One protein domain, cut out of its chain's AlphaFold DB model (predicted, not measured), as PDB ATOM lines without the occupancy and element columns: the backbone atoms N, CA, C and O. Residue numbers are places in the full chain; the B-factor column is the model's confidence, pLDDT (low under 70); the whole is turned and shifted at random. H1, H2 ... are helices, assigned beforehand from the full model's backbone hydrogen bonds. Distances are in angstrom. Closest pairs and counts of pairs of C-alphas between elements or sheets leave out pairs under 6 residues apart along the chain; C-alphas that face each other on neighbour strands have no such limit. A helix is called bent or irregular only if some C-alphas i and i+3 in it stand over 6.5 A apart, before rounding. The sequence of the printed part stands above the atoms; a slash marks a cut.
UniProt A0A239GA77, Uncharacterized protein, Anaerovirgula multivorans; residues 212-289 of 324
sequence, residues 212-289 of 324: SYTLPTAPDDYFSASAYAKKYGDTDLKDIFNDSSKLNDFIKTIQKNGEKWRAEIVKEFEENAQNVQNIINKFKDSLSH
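AT A GLANCE: This is residues 212 to 289 of the 324 residues of an uncharacterized protein of Anaerovirgula multivorans (UniProt A0A239GA77). One long helix, H3, is bent into an L, and two short helices, H1 and H2, sit on the inner side of the bend, beside its shorter arm H3a. The longer arm H3b makes most of the length, and its far part sticks out alone as residues 270 to 289, of which 270 to 286 belong to H3; the loop of residues 216 to 221 sticks out too. The printed part has 78 residues with three named helices, in the order H1, H2, H3, and no named strand, and its class is all helix. It is only just extended, close to loose, with a radius of gyration of the C-alphas of 17.4 A, and it spans 62 by 25 by 21 A.

HOW THE PARTS SIT: The printed part begins with residues 212 to 224, which hold no named element. H1, residues 225 to 232, and H2, residues 237 to 241, only just touch, with 3 pairs of C-alphas within 8 A; the closest are those of Ala 229 and Leu 237, 6.1 A apart. H3, residues 244 to 286, was assigned as one helix by its hydrogen bonds but is bent: C-alphas 256 and 259 are 8.0 A apart. Its arms are H3a, residues 244 to 256, and H3b, residues 259 to 286; their lines stand at 70.5 degrees, only just about perpendicular. H2 and H3a touch only at the corner by their link, H3a with residues 246 to 250 alone; the closest C-alphas are those of Ile 240 and Leu 247, 5.2 A apart. H1 is near H3a, with 8 pairs of C-alphas within 10 A. H1 is also near H3b, with 7 such pairs. H2 and H3b are apart. In H1, H2, H3a and H3b every O i to N i+4 pair is within hydrogen-bond range.

IN THESE COORDINATES: H1 begins at C-alpha 225 at (124.778, -37.242, 67.821) and measures 10.4 A from first to last C-alpha. H2, from Leu 237 to Phe 241, measures 6.1 A. H3a begins at C-alpha 244 at (114.005, -49.170, 69.959) and measures 18.3 A. H3b measures 40.6 A and ends at C-alpha 286 at (161.314, -19.267, 70.270).

THE WHOLE: The two C-alphas farthest apart are those of Ser 245 and His 289, 62.2 A. Without the stretches that stand free, 52 residues span 31 by 21 by 19 A. The printed part has no cut, and the links from H1 to H2 and from H2 to H3 are tight. The mean pLDDT of the printed part is 73.6; residues 212 to 237 and residue 265 are under 70.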
ATOM      1  N   SER A 212     135.098 -35.201  65.205       52.28
ATOM      2  CA  SER A 212     133.938 -36.002  65.599       52.28
ATOM      3  C   SER A 212     132.704 -35.190  66.014       52.28
ATOM      4  O   SER A 212     131.622 -35.767  66.079       52.28
ATOM      5  N   TYR A 213     132.842 -33.890  66.319       49.94
ATOM      6  CA  TYR A 213     131.799 -33.072  66.966       49.94
ATOM      7  C   TYR A 213     131.153 -32.004  66.068       49.94
ATOM      8  O   TYR A 213     130.081 -31.510  66.413       49.94
ATOM      9  N   THR A 214     131.764 -31.664  64.933       49.84
ATOM     10  CA  THR A 214     131.313 -30.602  64.020       49.84
ATOM     11  C   THR A 214     131.387 -31.093  62.575       49.84
ATOM     12  O   THR A 214     132.191 -31.963  62.252       49.84
ATOM     13  N   LEU A 215     130.516 -30.572  61.708       53.53
ATOM     14  CA  LEU A 215     130.547 -30.841  60.268       53.53
ATOM     15  C   LEU A 215     130.860 -29.551  59.497       53.53
ATOM     16  O   LEU A 215     130.514 -28.471  59.967       53.53
ATOM     17  N   PRO A 216     131.463 -29.649  58.300       48.91
ATOM     18  CA  PRO A 216     131.797 -28.484  57.474       48.91
ATOM     19  C   PRO A 216     130.598 -27.588  57.148       48.91
ATOM     20  O   PRO A 216     130.719 -26.374  57.052       48.91
ATOM     21  N   THR A 217     129.442 -28.209  56.928       54.84
ATOM     22  CA  THR A 217     128.211 -27.560  56.457       54.84
ATOM     23  C   THR A 217     127.153 -27.478  57.552       54.84
ATOM     24  O   THR A 217     125.963 -27.349  57.268       54.84
ATOM     25  N   ALA A 218     127.567 -27.665  58.802       53.16
ATOM     26  CA  ALA A 218     126.675 -27.654  59.939       53.16
ATOM     27  C   ALA A 218     126.177 -26.227  60.234       53.16
ATOM     28  O   ALA A 218     126.991 -25.308  60.281       53.16
ATOM     29  N   PRO A 219     124.869 -26.040  60.478       52.31
ATOM     30  CA  PRO A 219     124.350 -24.825  61.105       52.31
ATOM     31  C   PRO A 219     125.014 -24.532  62.464       52.31
ATOM     32  O   PRO A 219     125.499 -25.452  63.122       52.31
ATOM     33  N   ASP A 220     124.965 -23.277  62.926       45.50
ATOM     34  CA  ASP A 220     125.568 -22.828  64.202       45.50
ATOM     35  C   ASP A 220     125.065 -23.598  65.446       45.50
ATOM     36  O   ASP A 220     125.707 -23.622  66.501       45.50
ATOM     37  N   ASP A 221     123.903 -24.241  65.350       50.34
ATOM     38  CA  ASP A 221     123.277 -25.049  66.395       50.34
ATOM     39  C   ASP A 221     123.407 -26.566  66.177       50.34
ATOM     40  O   ASP A 221     122.894 -27.347  66.981       50.34
ATOM     41  N   TYR A 222     124.121 -27.004  65.139       54.41
ATOM     42  CA  TYR A 222     124.331 -28.417  64.848       54.41
ATOM     43  C   TYR A 222     125.136 -29.124  65.942       54.41
ATOM     44  O   TYR A 222     126.155 -28.636  66.434       54.41
ATOM     45  N   PHE A 223     124.712 -30.344  66.260       57.78
ATOM     46  CA  PHE A 223     125.367 -31.222  67.215       57.78
ATOM     47  C   PHE A 223     125.531 -32.623  66.623       57.78
ATOM     48  O   PHE A 223     124.600 -33.221  66.086       57.78
ATOM     49  N   SER A 224     126.733 -33.181  66.752       63.19
ATOM     50  CA  SER A 224     127.033 -34.529  66.273       63.19
ATOM     51  C   SER A 224     126.526 -35.591  67.257       63.19
ATOM     52  O   SER A 224     127.190 -35.912  68.244       63.19
ATOM     53  N   ALA A 225     125.353 -36.173  66.991       64.31
ATOM     54  CA  ALA A 225     124.778 -37.242  67.821       64.31
ATOM     55  C   ALA A 225     125.710 -38.465  67.966       64.31
ATOM     56  O   ALA A 225     125.685 -39.144  68.993       64.31
ATOM     57  N   SER A 226     126.574 -38.714  66.975       62.12
ATOM     58  CA  SER A 226     127.588 -39.778  67.007       62.12
ATOM     59  C   SER A 226     128.680 -39.525  68.030       62.12
ATOM     60  O   SER A 226     129.085 -40.438  68.746       62.12
ATOM     61  N   ALA A 227     129.111 -38.277  68.155       64.44
ATOM     62  CA  ALA A 227     130.091 -37.866  69.145       64.44
ATOM     63  C   ALA A 227     129.551 -38.014  70.571       64.44
ATOM     64  O   ALA A 227     130.249 -38.495  71.460       64.44
ATOM     65  N   TYR A 228     128.280 -37.654  70.770       67.81
ATOM     66  CA  TYR A 228     127.586 -37.835  72.043       67.81
ATOM     67  C   TYR A 228     127.433 -39.308  72.408       67.81
ATOM     68  O   TYR A 228     127.764 -39.690  73.528       67.81
ATOM     69  N   ALA A 229     126.968 -40.132  71.466       65.88
ATOM     70  CA  ALA A 229     126.839 -41.571  71.667       65.88
ATOM     71  C   ALA A 229     128.182 -42.215  72.018       65.88
ATOM     72  O   ALA A 229     128.238 -43.016  72.934       65.88
ATOM     73  N   LYS A 230     129.274 -41.809  71.362       67.50
ATOM     74  CA  LYS A 230     130.615 -42.339  71.638       67.50
ATOM     75  C   LYS A 230     131.180 -41.904  72.995       67.50
ATOM     76  O   LYS A 230     131.955 -42.644  73.591       67.50
ATOM     77  N   LYS A 231     130.859 -40.690  73.454       69.31
ATOM     78  CA  LYS A 231     131.412 -40.121  74.694       69.31
ATOM     79  C   LYS A 231     130.599 -40.481  75.937       69.31
ATOM     80  O   LYS A 231     131.175 -40.708  76.996       69.31
ATOM     81  N   TYR A 232     129.274 -40.488  75.817       67.56
ATOM     82  CA  TYR A 232     128.346 -40.644  76.942       67.56
ATOM     83  C   TYR A 232     127.463 -41.893  76.834       67.56
ATOM     84  O   TYR A 232     126.708 -42.180  77.760       67.56
ATOM     85  N   GLY A 233     127.524 -42.615  75.713       62.59
ATOM     86  CA  GLY A 233     126.921 -43.931  75.548       62.59
ATOM     87  C   GLY A 233     127.990 -45.020  75.593       62.59
ATOM     88  O   GLY A 233     129.054 -44.895  74.995       62.59
ATOM     89  N   ASP A 234     127.694 -46.127  76.266       57.50
ATOM     90  CA  ASP A 234     128.574 -47.303  76.309       57.50
ATOM     91  C   ASP A 234     128.471 -48.160  75.021       57.50
ATOM     92  O   ASP A 234     128.815 -49.342  75.023       57.50
ATOM     93  N   THR A 235     127.894 -47.646  73.921       61.19
ATOM     94  CA  THR A 235     127.544 -48.446  72.728       61.19
ATOM     95  C   THR A 235     127.589 -47.629  71.427       61.19
ATOM     96  O   THR A 235     127.321 -46.429  71.433       61.19
ATOM     97  N   ASP A 236     127.908 -48.277  70.299       68.38
ATOM     98  CA  ASP A 236     127.904 -47.683  68.950       68.38
ATOM     99  C   ASP A 236     126.506 -47.132  68.588       68.38
ATOM    100  O   ASP A 236     125.480 -47.731  68.921       68.38
ATOM    101  N   LEU A 237     126.441 -46.011  67.856       69.31
ATOM    102  CA  LEU A 237     125.193 -45.454  67.318       69.31
ATOM    103  C   LEU A 237     124.377 -46.492  66.550       69.31
ATOM    104  O   LEU A 237     123.150 -46.467  66.619       69.31
ATOM    105  N   LYS A 238     125.039 -47.384  65.801       72.19
ATOM    106  CA  LYS A 238     124.340 -48.448  65.069       72.19
ATOM    107  C   LYS A 238     123.548 -49.345  66.015       72.19
ATOM    108  O   LYS A 238     122.400 -49.667  65.728       72.19
ATOM    109  N   ASP A 239     124.121 -49.691  67.160       71.88
ATOM    110  CA  ASP A 239     123.459 -50.522  68.164       71.88
ATOM    111  C   ASP A 239     122.350 -49.762  68.899       71.88
ATOM    112  O   ASP A 239     121.351 -50.363  69.295       71.88
ATOM    113  N   ILE A 240     122.501 -48.443  69.056       71.25
ATOM    114  CA  ILE A 240     121.469 -47.566  69.619       71.25
ATOM    115  C   ILE A 240     120.274 -47.460  68.663       71.25
ATOM    116  O   ILE A 240     119.136 -47.570  69.104       71.25
ATOM    117  N   PHE A 241     120.505 -47.275  67.359       75.31
ATOM    118  CA  PHE A 241     119.430 -47.116  66.373       75.31
ATOM    119  C   PHE A 241     118.721 -48.423  66.007       75.31
ATOM    120  O   PHE A 241     117.553 -48.386  65.625       75.31
ATOM    121  N   ASN A 242     119.394 -49.567  66.141       81.62
ATOM    122  CA  ASN A 242     118.811 -50.878  65.848       81.62
ATOM    123  C   ASN A 242     117.933 -51.431  66.984       81.62
ATOM    124  O   ASN A 242     117.207 -52.401  66.771       81.62
ATOM    125  N   ASP A 243     117.973 -50.828  68.175       81.06
ATOM    126  CA  ASP A 243     117.179 -51.233  69.334       81.06
ATOM    127  C   ASP A 243     116.294 -50.071  69.805       81.06
ATOM    128  O   ASP A 243     116.756 -49.084  70.380       81.06
ATOM    129  N   SER A 244     114.981 -50.207  69.603       80.88
ATOM    130  CA  SER A 244     114.005 -49.170  69.959       80.88
ATOM    131  C   SER A 244     113.999 -48.800  71.446       80.88
ATOM    132  O   SER A 244     113.639 -47.674  71.789       80.88
ATOM    133  N   SER A 245     114.376 -49.722  72.341       82.31
ATOM    134  CA  SER A 245     114.472 -49.426  73.772       82.31
ATOM    135  C   SER A 245     115.688 -48.549  74.044       82.31
ATOM    136  O   SER A 245     115.561 -47.504  74.682       82.31
ATOM    137  N   LYS A 246     116.848 -48.923  73.491       81.19
ATOM    138  CA  LYS A 246     118.093 -48.153  73.630       81.19
ATOM    139  C   LYS A 246     117.977 -46.769  73.008       81.19
ATOM    140  O   LYS A 246     118.424 -45.796  73.611       81.19
ATOM    141  N   LEU A 247     117.326 -46.655  71.851       79.44
ATOM    142  CA  LEU A 247     117.060 -45.369  71.212       79.44
ATOM    143  C   LEU A 247     116.204 -44.459  72.101       79.44
ATOM    144  O   LEU A 247     116.530 -43.286  72.282       79.44
ATOM    145  N   ASN A 248     115.128 -44.990  72.687       80.88
ATOM    146  CA  ASN A 248     114.261 -44.217  73.577       80.88
ATOM    147  C   ASN A 248     114.991 -43.750  74.842       80.88
ATOM    148  O   ASN A 248     114.809 -42.607  75.269       80.88
ATOM    149  N   ASP A 249     115.826 -44.602  75.435       81.81
ATOM    150  CA  ASP A 249     116.616 -44.239  76.613       81.81
ATOM    151  C   ASP A 249     117.702 -43.214  76.275       81.81
ATOM    152  O   ASP A 249     117.908 -42.250  77.022       81.81
ATOM    153  N   PHE A 250     118.329 -43.340  75.105       80.00
ATOM    154  CA  PHE A 250     119.280 -42.362  74.589       80.00
ATOM    155  C   PHE A 250     118.620 -40.994  74.362       80.00
ATOM    156  O   PHE A 250     119.129 -39.985  74.852       80.00
ATOM    157  N   ILE A 251     117.442 -40.948  73.726       79.31
ATOM    158  CA  ILE A 251     116.677 -39.707  73.509       79.31
ATOM    159  C   ILE A 251     116.307 -39.047  74.842       79.31
ATOM    160  O   ILE A 251     116.525 -37.847  75.005       79.31
ATOM    161  N   LYS A 252     115.795 -39.805  75.820       83.38
ATOM    162  CA  LYS A 252     115.476 -39.267  77.155       83.38
ATOM    163  C   LYS A 252     116.709 -38.701  77.850       83.38
ATOM    164  O   LYS A 252     116.634 -37.668  78.513       83.38
ATOM    165  N   THR A 253     117.847 -39.368  77.697       80.00
ATOM    166  CA  THR A 253     119.104 -38.925  78.300       80.00
ATOM    167  C   THR A 253     119.618 -37.649  77.629       80.00
ATOM    168  O   THR A 253     119.993 -36.717  78.340       80.00
ATOM    169  N   ILE A 254     119.539 -37.545  76.296       77.12
ATOM    170  CA  ILE A 254     119.826 -36.304  75.560       77.12
ATOM    171  C   ILE A 254     118.887 -35.182  76.007       77.12
ATOM    172  O   ILE A 254     119.350 -34.089  76.300       77.12
ATOM    173  N   GLN A 255     117.582 -35.427  76.111       80.25
ATOM    174  CA  GLN A 255     116.626 -34.398  76.534       80.25
ATOM    175  C   GLN A 255     116.903 -33.893  77.955       80.25
ATOM    176  O   GLN A 255     116.728 -32.711  78.235       80.25
ATOM    177  N   LYS A 256     117.350 -34.776  78.852       82.81
ATOM    178  CA  LYS A 256     117.647 -34.429  80.246       82.81
ATOM    179  C   LYS A 256     118.996 -33.726  80.424       82.81
ATOM    180  O   LYS A 256     119.097 -32.825  81.250       82.81
ATOM    181  N   ASN A 257     120.034 -34.169  79.711       78.62
ATOM    182  CA  ASN A 257     121.425 -33.758  79.954       78.62
ATOM    183  C   ASN A 257     122.064 -32.987  78.786       78.62
ATOM    184  O   ASN A 257     123.195 -32.524  78.912       78.62
ATOM    185  N   GLY A 258     121.372 -32.852  77.653       71.94
ATOM    186  CA  GLY A 258     121.930 -32.381  76.386       71.94
ATOM    187  C   GLY A 258     122.543 -30.988  76.458       71.94
ATOM    188  O   GLY A 258     123.646 -30.798  75.955       71.94
ATOM    189  N   GLU A 259     121.893 -30.041  77.143       75.81
ATOM    190  CA  GLU A 259     122.436 -28.688  77.340       75.81
ATOM    191  C   GLU A 259     123.740 -28.701  78.144       75.81
ATOM    192  O   GLU A 259     124.723 -28.078  77.745       75.81
ATOM    193  N   LYS A 260     123.775 -29.465  79.243       80.88
ATOM    194  CA  LYS A 260     124.975 -29.624  80.073       80.88
ATOM    195  C   LYS A 260     126.122 -30.218  79.256       80.88
ATOM    196  O   LYS A 260     127.222 -29.677  79.252       80.88
ATOM    197  N   TRP A 261     125.863 -31.306  78.543       73.69
ATOM    198  CA  TRP A 261     126.859 -31.965  77.703       73.69
ATOM    199  C   TRP A 261     127.312 -31.096  76.526       73.69
ATOM    200  O   TRP A 261     128.482 -31.134  76.160       73.69
ATOM    201  N   ARG A 262     126.420 -30.275  75.955       70.25
ATOM    202  CA  ARG A 262     126.786 -29.286  74.930       70.25
ATOM    203  C   ARG A 262     127.777 -28.279  75.493       70.25
ATOM    204  O   ARG A 262     128.806 -28.045  74.873       70.25
ATOM    205  N   ALA A 263     127.495 -27.734  76.675       74.19
ATOM    206  CA  ALA A 263     128.403 -26.814  77.349       74.19
ATOM    207  C   ALA A 263     129.759 -27.472  77.667       74.19
ATOM    208  O   ALA A 263     130.795 -26.845  77.469       74.19
ATOM    209  N   GLU A 264     129.770 -28.738  78.096       74.75
ATOM    210  CA  GLU A 264     131.006 -29.504  78.321       74.75
ATOM    211  C   GLU A 264     131.820 -29.694  77.031       74.75
ATOM    212  O   GLU A 264     133.019 -29.440  77.032       74.75
ATOM    213  N   ILE A 265     131.182 -30.087  75.921       69.38
ATOM    214  CA  ILE A 265     131.854 -30.275  74.623       69.38
ATOM    215  C   ILE A 265     132.413 -28.953  74.088       69.38
ATOM    216  O   ILE A 265     133.541 -28.929  73.600       69.38
ATOM    217  N   VAL A 266     131.647 -27.861  74.176       71.19
ATOM    218  CA  VAL A 266     132.112 -26.526  73.759       71.19
ATOM    219  C   VAL A 266     133.314 -26.104  74.598       71.19
ATOM    220  O   VAL A 266     134.335 -25.712  74.042       71.19
ATOM    221  N   LYS A 267     133.238 -26.269  75.920       74.69
ATOM    222  CA  LYS A 267     134.339 -25.938  76.823       74.69
ATOM    223  C   LYS A 267     135.602 -26.750  76.517       74.69
ATOM    224  O   LYS A 267     136.674 -26.172  76.399       74.69
ATOM    225  N   GLU A 268     135.491 -28.066  76.340       74.38
ATOM    226  CA  GLU A 268     136.633 -28.914  75.959       74.38
ATOM    227  C   GLU A 268     137.227 -28.509  74.606       74.38
ATOM    228  O   GLU A 268     138.444 -28.537  74.412       74.38
ATOM    229  N   PHE A 269     136.372 -28.130  73.654       74.69
ATOM    230  CA  PHE A 269     136.805 -27.637  72.357       74.69
ATOM    231  C   PHE A 269     137.614 -26.340  72.497       74.69
ATOM    232  O   PHE A 269     138.700 -26.241  71.924       74.69
ATOM    233  N   GLU A 270     137.106 -25.372  73.261       73.94
ATOM    234  CA  GLU A 270     137.769 -24.093  73.533       73.94
ATOM    235  C   GLU A 270     139.094 -24.290  74.279       73.94
ATOM    236  O   GLU A 270     140.115 -23.725  73.884       73.94
ATOM    237  N   GLU A 271     139.109 -25.145  75.305       81.19
ATOM    238  CA  GLU A 271     140.313 -25.498  76.062       81.19
ATOM    239  C   GLU A 271     141.378 -26.131  75.157       81.19
ATOM    240  O   GLU A 271     142.542 -25.722  75.190       81.19
ATOM    241  N   ASN A 272     140.989 -27.069  74.287       80.88
ATOM    242  CA  ASN A 272     141.894 -27.656  73.301       80.88
ATOM    243  C   ASN A 272     142.418 -26.605  72.315       80.88
ATOM    244  O   ASN A 272     143.617 -26.548  72.052       80.88
ATOM    245  N   ALA A 273     141.535 -25.764  71.771       78.00
ATOM    246  CA  ALA A 273     141.924 -24.741  70.807       78.00
ATOM    247  C   ALA A 273     142.920 -23.738  71.410       78.00
ATOM    248  O   ALA A 273     143.899 -23.374  70.752       78.00
ATOM    249  N   GLN A 274     142.707 -23.341  72.669       84.31
ATOM    250  CA  GLN A 274     143.625 -22.477  73.403       84.31
ATOM    251  C   GLN A 274     144.957 -23.177  73.684       84.31
ATOM    252  O   GLN A 274     146.010 -22.561  73.523       84.31
ATOM    253  N   ASN A 275     144.935 -24.457  74.066       87.94
ATOM    254  CA  ASN A 275     146.152 -25.233  74.291       87.94
ATOM    255  C   ASN A 275     147.013 -25.317  73.021       87.94
ATOM    256  O   ASN A 275     148.191 -24.967  73.054       87.94
ATOM    257  N   VAL A 276     146.407 -25.683  71.885       84.94
ATOM    258  CA  VAL A 276     147.080 -25.717  70.574       84.94
ATOM    259  C   VAL A 276     147.668 -24.344  70.235       84.94
ATOM    260  O   VAL A 276     148.832 -24.242  69.854       84.94
ATOM    261  N   GLN A 277     146.900 -23.265  70.425       89.75
ATOM    262  CA  GLN A 277     147.386 -21.912  70.145       89.75
ATOM    263  C   GLN A 277     148.572 -21.516  71.037       89.75
ATOM    264  O   GLN A 277     149.518 -20.898  70.552       89.75
ATOM    265  N   ASN A 278     148.543 -21.877  72.320       92.81
ATOM    266  CA  ASN A 278     149.635 -21.599  73.253       92.81
ATOM    267  C   ASN A 278     150.919 -22.337  72.854       92.81
ATOM    268  O   ASN A 278     151.998 -21.747  72.896       92.81
ATOM    269  N   ILE A 279     150.802 -23.604  72.438       91.38
ATOM    270  CA  ILE A 279     151.925 -24.405  71.935       91.38
ATOM    271  C   ILE A 279     152.546 -23.728  70.707       91.38
ATOM    272  O   ILE A 279     153.755 -23.507  70.676       91.38
ATOM    273  N   ILE A 280     151.723 -23.332  69.732       89.31
ATOM    274  CA  ILE A 280     152.186 -22.654  68.513       89.31
ATOM    275  C   ILE A 280     152.892 -21.336  68.851       89.31
ATOM    276  O   ILE A 280     154.001 -21.093  68.377       89.31
ATOM    277  N   ASN A 281     152.285 -20.496  69.695       93.31
ATOM    278  CA  ASN A 281     152.863 -19.203  70.069       93.31
ATOM    279  C   ASN A 281     154.230 -19.370  70.742       93.31
ATOM    280  O   ASN A 281     155.166 -18.660  70.395       93.31
ATOM    281  N   LYS A 282     154.379 -20.365  71.625       92.69
ATOM    282  CA  LYS A 282     155.664 -20.673  72.265       92.69
ATOM    283  C   LYS A 282     156.770 -20.928  71.237       92.69
ATOM    284  O   LYS A 282     157.894 -20.459  71.420       92.69
ATOM    285  N   PHE A 283     156.478 -21.671  70.170       89.12
ATOM    286  CA  PHE A 283     157.464 -21.961  69.128       89.12
ATOM    287  C   PHE A 283     157.722 -20.763  68.213       89.12
ATOM    288  O   PHE A 283     158.883 -20.492  67.912       89.12
ATOM    289  N   LYS A 284     156.693 -19.982  67.864       89.94
ATOM    290  CA  LYS A 284     156.871 -18.705  67.153       89.94
ATOM    291  C   LYS A 284     157.795 -17.755  67.905       89.94
ATOM    292  O   LYS A 284     158.736 -17.221  67.322       89.94
ATOM    293  N   ASP A 285     157.572 -17.605  69.205       89.56
ATOM    294  CA  ASP A 285     158.399 -16.758  70.062       89.56
ATOM    295  C   ASP A 285     159.836 -17.293  70.139       89.56
ATOM    296  O   ASP A 285     160.793 -16.524  70.034       89.56
ATOM    297  N   SER A 286     159.997 -18.617  70.236       88.31
ATOM    298  CA  SER A 286     161.314 -19.267  70.270       88.31
ATOM    299  C   SER A 286     162.108 -19.062  68.974       88.31
ATOM    300  O   SER A 286     163.325 -18.930  69.035       88.31
ATOM    301  N   LEU A 287     161.439 -18.977  67.821       89.44
ATOM    302  CA  LEU A 287     162.062 -18.766  66.505       89.44
ATOM    303  C   LEU A 287     162.112 -17.288  66.073       89.44
ATOM    304  O   LEU A 287     162.602 -16.972  64.992       89.44
ATOM    305  N   SER A 288     161.624 -16.361  66.900       88.75
ATOM    306  CA  SER A 288     161.498 -14.938  66.543       88.75
ATOM    307  C   SER A 288     162.832 -14.232  66.266       88.75
ATOM    308  O   SER A 288     162.866 -13.246  65.532       88.75
ATOM    309  N   HIS A 289     163.925 -14.740  66.836       87.38
ATOM    310  CA  HIS A 289     165.272 -14.194  66.681       87.38
ATOM    311  C   HIS A 289     166.015 -14.731  65.449       87.38
ATOM    312  O   HIS A 289     167.097 -14.233  65.136       87.38
TER     313      HIS A 289